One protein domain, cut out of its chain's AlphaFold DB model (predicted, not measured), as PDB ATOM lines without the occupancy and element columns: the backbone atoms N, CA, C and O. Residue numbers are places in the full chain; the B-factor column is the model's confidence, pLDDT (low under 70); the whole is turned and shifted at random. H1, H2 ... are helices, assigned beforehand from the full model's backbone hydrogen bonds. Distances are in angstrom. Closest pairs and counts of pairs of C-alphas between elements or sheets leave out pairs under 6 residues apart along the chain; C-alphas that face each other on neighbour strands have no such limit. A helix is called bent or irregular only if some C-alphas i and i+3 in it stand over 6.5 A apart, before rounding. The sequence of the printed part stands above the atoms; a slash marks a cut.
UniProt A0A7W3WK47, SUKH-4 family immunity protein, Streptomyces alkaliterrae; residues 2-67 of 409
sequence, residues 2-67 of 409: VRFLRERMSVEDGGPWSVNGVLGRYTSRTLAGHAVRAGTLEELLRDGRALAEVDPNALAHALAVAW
ATOM      1  N   VAL A   2      43.707  39.479 -29.668       84.38
ATOM      2  CA  VAL A   2      45.095  39.281 -30.161       84.38
ATOM      3  C   VAL A   2      45.609  37.849 -29.952       84.38
ATOM      4  O   VAL A   2      45.930  37.164 -30.916       84.38
ATOM      5  N   ARG A   3      45.589  37.358 -28.704       86.50
ATOM      6  CA  ARG A   3      46.002  35.990 -28.350       86.50
ATOM      7  C   ARG A   3      45.240  34.902 -29.114       86.50
ATOM      8  O   ARG A   3      45.856  33.982 -29.627       86.50
ATOM      9  N   PHE A   4      43.918  35.039 -29.228       87.00
ATOM     10  CA  PHE A   4      43.071  34.083 -29.944       87.00
ATOM     11  C   PHE A   4      43.437  34.000 -31.432       87.00
ATOM     12  O   PHE A   4      43.545  32.902 -31.968       87.00
ATOM     13  N   LEU A   5      43.646  35.149 -32.087       84.94
ATOM     14  CA  LEU A   5      44.029  35.187 -33.500       84.94
ATOM     15  C   LEU A   5      45.411  34.557 -33.712       84.94
ATOM     16  O   LEU A   5      45.558  33.715 -34.593       84.94
ATOM     17  N   ARG A   6      46.393  34.888 -32.860       81.75
ATOM     18  CA  ARG A   6      47.741  34.298 -32.921       81.75
ATOM     19  C   ARG A   6      47.709  32.780 -32.731       81.75
ATOM     20  O   ARG A   6      48.215  32.062 -33.582       81.75
ATOM     21  N   GLU A   7      47.051  32.291 -31.678       83.94
ATOM     22  CA  GLU A   7      46.936  30.850 -31.397       83.94
ATOM     23  C   GLU A   7      46.265  30.088 -32.546       83.94
ATOM     24  O   GLU A   7      46.715  29.007 -32.915       83.94
ATOM     25  N   ARG A   8      45.213  30.654 -33.150       80.44
ATOM     26  CA  ARG A   8      44.538  30.027 -34.294       80.44
ATOM     27  C   ARG A   8      45.424  29.958 -35.526       80.44
ATOM     28  O   ARG A   8      45.405  28.944 -36.216       80.44
ATOM     29  N   MET A   9      46.228  30.987 -35.767       81.94
ATOM     30  CA  MET A   9      47.083  31.026 -36.945       81.94
ATOM     31  C   MET A   9      48.363  30.211 -36.804       81.94
ATOM     32  O   MET A   9      48.864  29.689 -37.798       81.94
ATOM     33  N   SER A  10      48.852  30.005 -35.580       72.62
ATOM     34  CA  SER A  10      49.961  29.084 -35.316       72.62
ATOM     35  C   SER A  10      49.620  27.619 -35.614       72.62
ATOM     36  O   SER A  10      50.533  26.848 -35.882       72.62
ATOM     37  N   VAL A  11      48.336  27.238 -35.575       63.31
ATOM     38  CA  VAL A  11      47.870  25.844 -35.734       63.31
ATOM     39  C   VAL A  11      47.475  25.501 -37.176       63.31
ATOM     40  O   VAL A  11      47.489  24.331 -37.545       63.31
ATOM     41  N   GLU A  12      47.116  26.486 -38.002       62.09
ATOM     42  CA  GLU A  12      46.760  26.232 -39.403       62.09
ATOM     43  C   GLU A  12      48.023  26.057 -40.268       62.09
ATOM     44  O   GLU A  12      48.786  27.011 -40.467       62.09
ATOM     45  N   ASP A  13      48.221  24.837 -40.787       54.75
ATOM     46  CA  ASP A  13      49.207  24.503 -41.822       54.75
ATOM     47  C   ASP A  13      48.809  25.185 -43.134       54.75
ATOM     48  O   ASP A  13      47.892  24.766 -43.842       54.75
ATOM     49  N   GLY A  14      49.489  26.279 -43.448       66.31
ATOM     50  CA  GLY A  14      49.235  27.069 -44.642       66.31
ATOM     51  C   GLY A  14      50.251  28.193 -44.774       66.31
ATOM     52  O   GLY A  14      50.892  28.567 -43.788       66.31
ATOM     53  N   GLY A  15      50.396  28.698 -46.004       71.56
ATOM     54  CA  GLY A  15      51.255  29.834 -46.351       71.56
ATOM     55  C   GLY A  15      50.856  31.149 -45.651       71.56
ATOM     56  O   GLY A  15      50.184  31.116 -44.618       71.56
ATOM     57  N   PRO A  16      51.248  32.313 -46.195       81.75
ATOM     58  CA  PRO A  16      51.000  33.612 -45.564       81.75
ATOM     59  C   PRO A  16      49.539  33.828 -45.134       81.75
ATOM     60  O   PRO A  16      48.603  33.399 -45.821       81.75
ATOM     61  N   TRP A  17      49.308  34.535 -44.022       84.62
ATOM     62  CA  TRP A  17      47.963  34.773 -43.471       84.62
ATOM     63  C   TRP A  17      47.034  35.438 -44.488       84.62
ATOM     64  O   TRP A  17      45.854  35.099 -44.564       84.62
ATOM     65  N   SER A  18      47.562  36.331 -45.327       79.19
ATOM     66  CA  SER A  18      46.807  37.032 -46.373       79.19
ATOM     67  C   SER A  18      46.141  36.095 -47.393       79.19
ATOM     68  O   SER A  18      45.123  36.455 -47.993       79.19
ATOM     69  N   VAL A  19      46.648  34.871 -47.557       81.94
ATOM     70  CA  VAL A  19      46.084  33.854 -48.460       81.94
ATOM     71  C   VAL A  19      45.470  32.664 -47.716       81.94
ATOM     72  O   VAL A  19      44.756  31.867 -48.328       81.94
ATOM     73  N   ASN A  20      45.644  32.576 -46.393       82.88
ATOM     74  CA  ASN A  20      45.130  31.488 -45.561       82.88
ATOM     75  C   ASN A  20      43.660  31.703 -45.129       82.88
ATOM     76  O   ASN A  20      43.330  31.981 -43.974       82.88
ATOM     77  N   GLY A  21      42.746  31.619 -46.099       83.81
ATOM     78  CA  GLY A  21      41.304  31.676 -45.850       83.81
ATOM     79  C   GLY A  21      40.783  33.037 -45.358       83.81
ATOM     80  O   GLY A  21      41.443  34.074 -45.441       83.81
ATOM     81  N   VAL A  22      39.529  33.060 -44.895       86.81
ATOM     82  CA  VAL A  22      38.867  34.298 -44.430       86.81
ATOM     83  C   VAL A  22      39.461  34.782 -43.107       86.81
ATOM     84  O   VAL A  22      39.647  35.986 -42.929       86.81
ATOM     85  N   LEU A  23      39.773  33.856 -42.193       86.81
ATOM     86  CA  LEU A  23      40.338  34.188 -40.887       86.81
ATOM     87  C   LEU A  23      41.767  34.734 -41.007       86.81
ATOM     88  O   LEU A  23      42.076  35.717 -40.335       86.81
ATOM     89  N   GLY A  24      42.599  34.179 -41.893       87.06
ATOM     90  CA  GLY A  24      43.933  34.710 -42.169       87.06
ATOM     91  C   GLY A  24      43.891  36.133 -42.725       87.06
ATOM     92  O   GLY A  24      44.515  37.029 -42.157       87.06
ATOM     93  N   ARG A  25      43.056  36.393 -43.742       88.19
ATOM     94  CA  ARG A  25      42.861  37.756 -44.281       88.19
ATOM     95  C   ARG A  25      42.375  38.747 -43.235       88.19
ATOM     96  O   ARG A  25      42.840  39.883 -43.196       88.19
ATOM     97  N   TYR A  26      41.427  38.330 -42.398       90.00
ATOM     98  CA  TYR A  26      40.958  39.157 -41.293       90.00
ATOM     99  C   TYR A  26      42.091  39.443 -40.303       90.00
ATOM    100  O   TYR A  26      42.278  40.591 -39.907       90.00
ATOM    101  N   THR A  27      42.862  38.422 -39.927       92.44
ATOM    102  CA  THR A  27      43.951  38.554 -38.955       92.44
ATOM    103  C   THR A  27      45.040  39.486 -39.472       92.44
ATOM    104  O   THR A  27      45.357  40.457 -38.791       92.44
ATOM    105  N   SER A  28      45.524  39.268 -40.696       92.06
ATOM    106  CA  SER A  28      46.533  40.111 -41.349       92.06
ATOM    107  C   SER A  28      46.141  41.599 -41.352       92.06
ATOM    108  O   SER A  28      46.959  42.458 -41.034       92.06
ATOM    109  N   ARG A  29      44.857  41.909 -41.586       93.56
ATOM    110  CA  ARG A  29      44.342  43.291 -41.653       93.56
ATOM    111  C   ARG A  29      43.918  43.909 -40.322       93.56
ATOM    112  O   ARG A  29      43.628  45.099 -40.277       93.56
ATOM    113  N   THR A  30      43.788  43.128 -39.250       93.00
ATOM    114  CA  THR A  30      43.195  43.629 -37.992       93.00
ATOM    115  C   THR A  30      44.029  43.368 -36.750       93.00
ATOM    116  O   THR A  30      43.770  43.999 -35.723       93.00
ATOM    117  N   LEU A  31      45.036  42.489 -36.807       95.31
ATOM    118  CA  LEU A  31      45.834  42.121 -35.638       95.31
ATOM    119  C   LEU A  31      46.496  43.343 -34.996       95.31
ATOM    120  O   LEU A  31      46.379  43.510 -33.782       95.31
ATOM    121  N   ALA A  32      47.115  44.216 -35.795       96.50
ATOM    122  CA  ALA A  32      47.764  45.427 -35.295       96.50
ATOM    123  C   ALA A  32      46.765  46.372 -34.608       96.50
ATOM    124  O   ALA A  32      47.001  46.814 -33.485       96.50
ATOM    125  N   GLY A  33      45.588  46.592 -35.204       95.69
ATOM    126  CA  GLY A  33      44.520  47.377 -34.578       95.69
ATOM    127  C   GLY A  33      44.024  46.771 -33.256       95.69
ATOM    128  O   GLY A  33      43.817  47.490 -32.277       95.69
ATOM    129  N   HIS A  34      43.888  45.444 -33.176       97.00
ATOM    130  CA  HIS A  34      43.563  44.761 -31.916       97.00
ATOM    131  C   HIS A  34      44.686  44.883 -30.882       97.00
ATOM    132  O   HIS A  34      44.387  45.020 -29.696       97.00
ATOM    133  N   ALA A  35      45.951  44.860 -31.309       97.38
ATOM    134  CA  ALA A  35      47.109  45.030 -30.436       97.38
ATOM    135  C   ALA A  35      47.147  46.432 -29.815       97.38
ATOM    136  O   ALA A  35      47.340  46.548 -28.604       97.38
ATOM    137  N   VAL A  36      46.835  47.476 -30.593       97.25
ATOM    138  CA  VAL A  36      46.653  48.850 -30.086       97.25
ATOM    139  C   VAL A  36      45.595  48.882 -28.987       97.25
ATOM    140  O   VAL A  36      45.850  49.337 -27.875       97.25
ATOM    141  N   ARG A  37      44.400  48.346 -29.265       96.38
ATOM    142  CA  ARG A  37      43.280  48.336 -28.305       96.38
ATOM    143  C   ARG A  37      43.574  47.523 -27.046       96.38
ATOM    144  O   ARG A  37      42.968  47.785 -26.012       96.38
ATOM    145  N   ALA A  38      44.455  46.534 -27.150       96.06
ATOM    146  CA  ALA A  38      44.863  45.674 -26.049       96.06
ATOM    147  C   ALA A  38      46.114  46.175 -25.305       96.06
ATOM    148  O   ALA A  38      46.509  45.526 -24.344       96.06
ATOM    149  N   GLY A  39      46.747  47.275 -25.734       96.31
ATOM    150  CA  GLY A  39      47.998  47.763 -25.139       96.31
ATOM    151  C   GLY A  39      49.202  46.841 -25.373       96.31
ATOM    152  O   GLY A  39      50.140  46.857 -24.590       96.31
ATOM    153  N   THR A  40      49.168  46.026 -26.430       96.88
ATOM    154  CA  THR A  40      50.190  45.003 -26.758       96.88
ATOM    155  C   THR A  40      50.854  45.261 -28.112       96.88
ATOM    156  O   THR A  40      51.490  44.376 -28.679       96.88
ATOM    157  N   LEU A  41      50.707  46.474 -28.664       96.69
ATOM    158  CA  LEU A  41      51.300  46.825 -29.956       96.69
ATOM    159  C   LEU A  41      52.820  46.641 -29.944       96.69
ATOM    160  O   LEU A  41      53.353  46.043 -30.868       96.69
ATOM    161  N   GLU A  42      53.517  47.085 -28.899       95.00
ATOM    162  CA  GLU A  42      54.973  46.930 -28.858       95.00
ATOM    163  C   GLU A  42      55.430  45.466 -28.774       95.00
ATOM    164  O   GLU A  42      56.520  45.136 -29.228       95.00
ATOM    165  N   GLU A  43      54.623  44.571 -28.196       95.50
ATOM    166  CA  GLU A  43      54.915  43.131 -28.212       95.50
ATOM    167  C   GLU A  43      54.781  42.566 -29.629       95.50
ATOM    168  O   GLU A  43      55.602  41.756 -30.046       95.50
ATOM    169  N   LEU A  44      53.769  43.015 -30.382       95.94
ATOM    170  CA  LEU A  44      53.604  42.654 -31.791       95.94
ATOM    171  C   LEU A  44      54.771  43.175 -32.642       95.94
ATOM    172  O   LEU A  44      55.260  42.446 -33.494       95.94
ATOM    173  N   LEU A  45      55.224  44.406 -32.395       95.75
ATOM    174  CA  LEU A  45      56.345  45.023 -33.113       95.75
ATOM    175  C   LEU A  45      57.681  44.296 -32.885       95.75
ATOM    176  O   LEU A  45      58.543  44.345 -33.754       95.75
ATOM    177  N   ARG A  46      57.850  43.608 -31.748       95.06
ATOM    178  CA  ARG A  46      59.040  42.788 -31.449       95.06
ATOM    179  C   ARG A  46      58.928  41.346 -31.958       95.06
ATOM    180  O   ARG A  46      59.926  40.638 -32.017       95.06
ATOM    181  N   ASP A  47      57.732  40.887 -32.323       94.94
ATOM    182  CA  ASP A  47      57.523  39.551 -32.884       94.94
ATOM    183  C   ASP A  47      57.640  39.591 -34.410       94.94
ATOM    184  O   ASP A  47      56.638  39.725 -35.114       94.94
ATOM    185  N   GLY A  48      58.863  39.434 -34.925       95.38
ATOM    186  CA  GLY A  48      59.138  39.449 -36.367       95.38
ATOM    187  C   GLY A  48      58.306  38.445 -37.171       95.38
ATOM    188  O   GLY A  48      57.855  38.762 -38.270       95.38
ATOM    189  N   ARG A  49      58.000  37.268 -36.608       93.94
ATOM    190  CA  ARG A  49      57.202  36.245 -37.304       93.94
ATOM    191  C   ARG A  49      55.750  36.680 -37.473       93.94
ATOM    192  O   ARG A  49      55.176  36.458 -38.532       93.94
ATOM    193  N   ALA A  50      55.151  37.278 -36.443       93.25
ATOM    194  CA  ALA A  50      53.792  37.812 -36.540       93.25
ATOM    195  C   ALA A  50      53.745  39.116 -37.344       93.25
ATOM    196  O   ALA A  50      52.815  39.313 -38.122       93.25
ATOM    197  N   LEU A  51      54.740  39.988 -37.174       95.81
ATOM    198  CA  LEU A  51      54.866  41.257 -37.885       95.81
ATOM    199  C   LEU A  51      54.925  41.054 -39.402       95.81
ATOM    200  O   LEU A  51      54.240  41.767 -40.132       95.81
ATOM    201  N   ALA A  52      55.669  40.045 -39.864       95.44
ATOM    202  CA  ALA A  52      55.784  39.700 -41.280       95.44
ATOM    203  C   ALA A  52      54.444  39.351 -41.951       95.44
ATOM    204  O   ALA A  52      54.323  39.446 -43.169       95.44
ATOM    205  N   GLU A  53      53.435  38.955 -41.174       93.81
ATOM    206  CA  GLU A  53      52.114  38.545 -41.665       93.81
ATOM    207  C   GLU A  53      51.071  39.676 -41.611       93.81
ATOM    208  O   GLU A  53      49.953  39.538 -42.129       93.81
ATOM    209  N   VAL A  54      51.401  40.790 -40.951       95.00
ATOM    210  CA  VAL A  54      50.528  41.962 -40.856       95.00
ATOM    211  C   VAL A  54      50.560  42.724 -42.178       95.00
ATOM    212  O   VAL A  54      51.620  42.973 -42.749       95.00
ATOM    213  N   ASP A  55      49.377  43.107 -42.653       92.81
ATOM    214  CA  ASP A  55      49.221  43.955 -43.832       92.81
ATOM    215  C   ASP A  55      49.881  45.335 -43.588       92.81
ATOM    216  O   ASP A  55      49.618  45.948 -42.545       92.81
ATOM    217  N   PRO A  56      50.716  45.851 -44.512       92.31
ATOM    218  CA  PRO A  56      51.474  47.084 -44.289       92.31
ATOM    219  C   PRO A  56      50.590  48.303 -43.993       92.31
ATOM    220  O   PRO A  56      50.882  49.084 -43.086       92.31
ATOM    221  N   ASN A  57      49.460  48.439 -44.696       90.94
ATOM    222  CA  ASN A  57      48.522  49.543 -44.482       90.94
ATOM    223  C   ASN A  57      47.782  49.389 -43.150       90.94
ATOM    224  O   ASN A  57      47.564  50.368 -42.433       90.94
ATOM    225  N   ALA A  58      47.421  48.160 -42.773       92.88
ATOM    226  CA  ALA A  58      46.845  47.889 -41.460       92.88
ATOM    227  C   ALA A  58      47.816  48.225 -40.318       92.88
ATOM    228  O   ALA A  58      47.384  48.749 -39.285       92.88
ATOM    229  N   LEU A  59      49.115  47.955 -40.500       96.75
ATOM    230  CA  LEU A  59      50.146  48.358 -39.550       96.75
ATOM    231  C   LEU A  59      50.242  49.883 -39.468       96.75
ATOM    232  O   LEU A  59      50.113  50.417 -38.369       96.75
ATOM    233  N   ALA A  60      50.374  50.585 -40.597       95.00
ATOM    234  CA  ALA A  60      50.434  52.049 -40.639       95.00
ATOM    235  C   ALA A  60      49.219  52.700 -39.947       95.00
ATOM    236  O   ALA A  60      49.374  53.570 -39.088       95.00
ATOM    237  N   HIS A  61      48.001  52.208 -40.211       95.12
ATOM    238  CA  HIS A  61      46.799  52.657 -39.503       95.12
ATOM    239  C   HIS A  61      46.867  52.400 -37.993       95.12
ATOM    240  O   HIS A  61      46.471  53.259 -37.205       95.12
ATOM    241  N   ALA A  62      47.364  51.238 -37.567       97.25
ATOM    242  CA  ALA A  62      47.524  50.934 -36.150       97.25
ATOM    243  C   ALA A  62      48.535  51.874 -35.472       97.25
ATOM    244  O   ALA A  62      48.254  52.358 -34.374       97.25
ATOM    245  N   LEU A  63      49.658  52.189 -36.134       97.81
ATOM    246  CA  LEU A  63      50.634  53.166 -35.643       97.81
ATOM    247  C   LEU A  63      50.005  54.563 -35.519       97.81
ATOM    248  O   LEU A  63      50.143  55.201 -34.479       97.81
ATOM    249  N   ALA A  64      49.250  55.015 -36.524       96.50
ATOM    250  CA  ALA A  64      48.573  56.315 -36.492       96.50
ATOM    251  C   ALA A  64      47.546  56.425 -35.347       96.50
ATOM    252  O   ALA A  64      47.384  57.488 -34.748       96.50
ATOM    253  N   VAL A  65      46.867  55.322 -35.008       97.12
ATOM    254  CA  VAL A  65      45.940  55.269 -33.865       97.12
ATOM    255  C   VAL A  65      46.688  55.236 -32.530       97.12
ATOM    256  O   VAL A  65      46.243  55.872 -31.575       97.12
ATOM    257  N   ALA A  66      47.803  54.505 -32.441       97.62
ATOM    258  CA  ALA A  66      48.627  54.453 -31.232       97.62
ATOM    259  C   ALA A  66      49.315  55.793 -30.936       97.62
ATOM    260  O   ALA A  66      49.401  56.200 -29.778       97.62
ATOM    261  N   TRP A  67      49.749  56.498 -31.982       96.94
ATOM    262  CA  TRP A  67      50.489  57.750 -31.893       96.94
ATOM    263  C   TRP A  67      49.852  58.857 -32.749       96.94
ATOM    264  O   TRP A  67      50.395  59.259 -33.778       96.94
TER     265      TRP A  67
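This is residues 2 to 67 of the 409 residues of the protein "SUKH-4 family immunity protein" of Streptomyces alkaliterrae (UniProt A0A7W3WK47). What shape do these atoms make? A kinked helix, H2, runs through the middle; H1 comes before it and makes a helical hairpin with it, and H5 runs side by side with H2. The short helices H3 and H4 follow each other between H2 and H5, H3 packing steeply on residues 32 to 35 of H2. What is it built of, and how large is it? The 66 printed residues, all helix by class, have five named helices, in the order H1, H2, H3, H4, H5, and no named strand. The whole is compact, with a radius of gyration of the C-alphas of 10.9 A, yet elongated, spanning 34 by 19 by 18 A.

Where do the first helices lie? H1, residues 2 to 11, is 14.8 A long and begins with C-alpha 2 at (45.095, 39.281, -30.161). H2, residues 21 to 37, is the longest, 24.3 A, and irregular: C-alphas 29 and 32 are 7.5 A apart, with a kink of 51 degrees near residue 30. What follows? H3 holds residues 41 to 46, 8.9 A, and H4 residues 48 to 51, 4.9 A. H5, residues 56 to 66, is 15.3 A long and ends with C-alpha 66 at (48.627, 54.453, -31.232).

What does the hub, H2, touch? H1 touches it at a shallow tilt of 32 degrees, opposite ways, the closest C-alphas, of Val 2 and His 34, being 6.0 A apart. H3 touches residues 32 to 35 of H2, closest at the C-alphas of Ala 35 and Leu 41, 4.6 A, at a steep tilt of 68 degrees, only just short of perpendicular, opposite ways. H5 touches H2 at a shallow tilt of 23 degrees, the same way, with the C-alphas of Gly 33 and Ala 62 closest at 4.9 A. What of the other pairs? H3 and H4 touch only at the corner, and only just, with 3 pairs of C-alphas within 8 A; H2 and H4 are near each other. H1 is apart from H3 and H5. How do the backbones run? Every O i to N i+4 pair is within hydrogen-bond range in H3 and H5, against 5 of 6 in H1 and 11 of 13 in H2; H4 is too short for such a pair.

How far does it reach? The two C-alphas farthest apart are those of Asp 13 and Trp 67, 34.7 A. Are there cuts or long links? The printed part has no cut; the link from H1 to H2 is short, and the other three links are tight. Where is confidence low? Residues 11 to 14 are under 70, while the mean pLDDT of the printed part is 89.4.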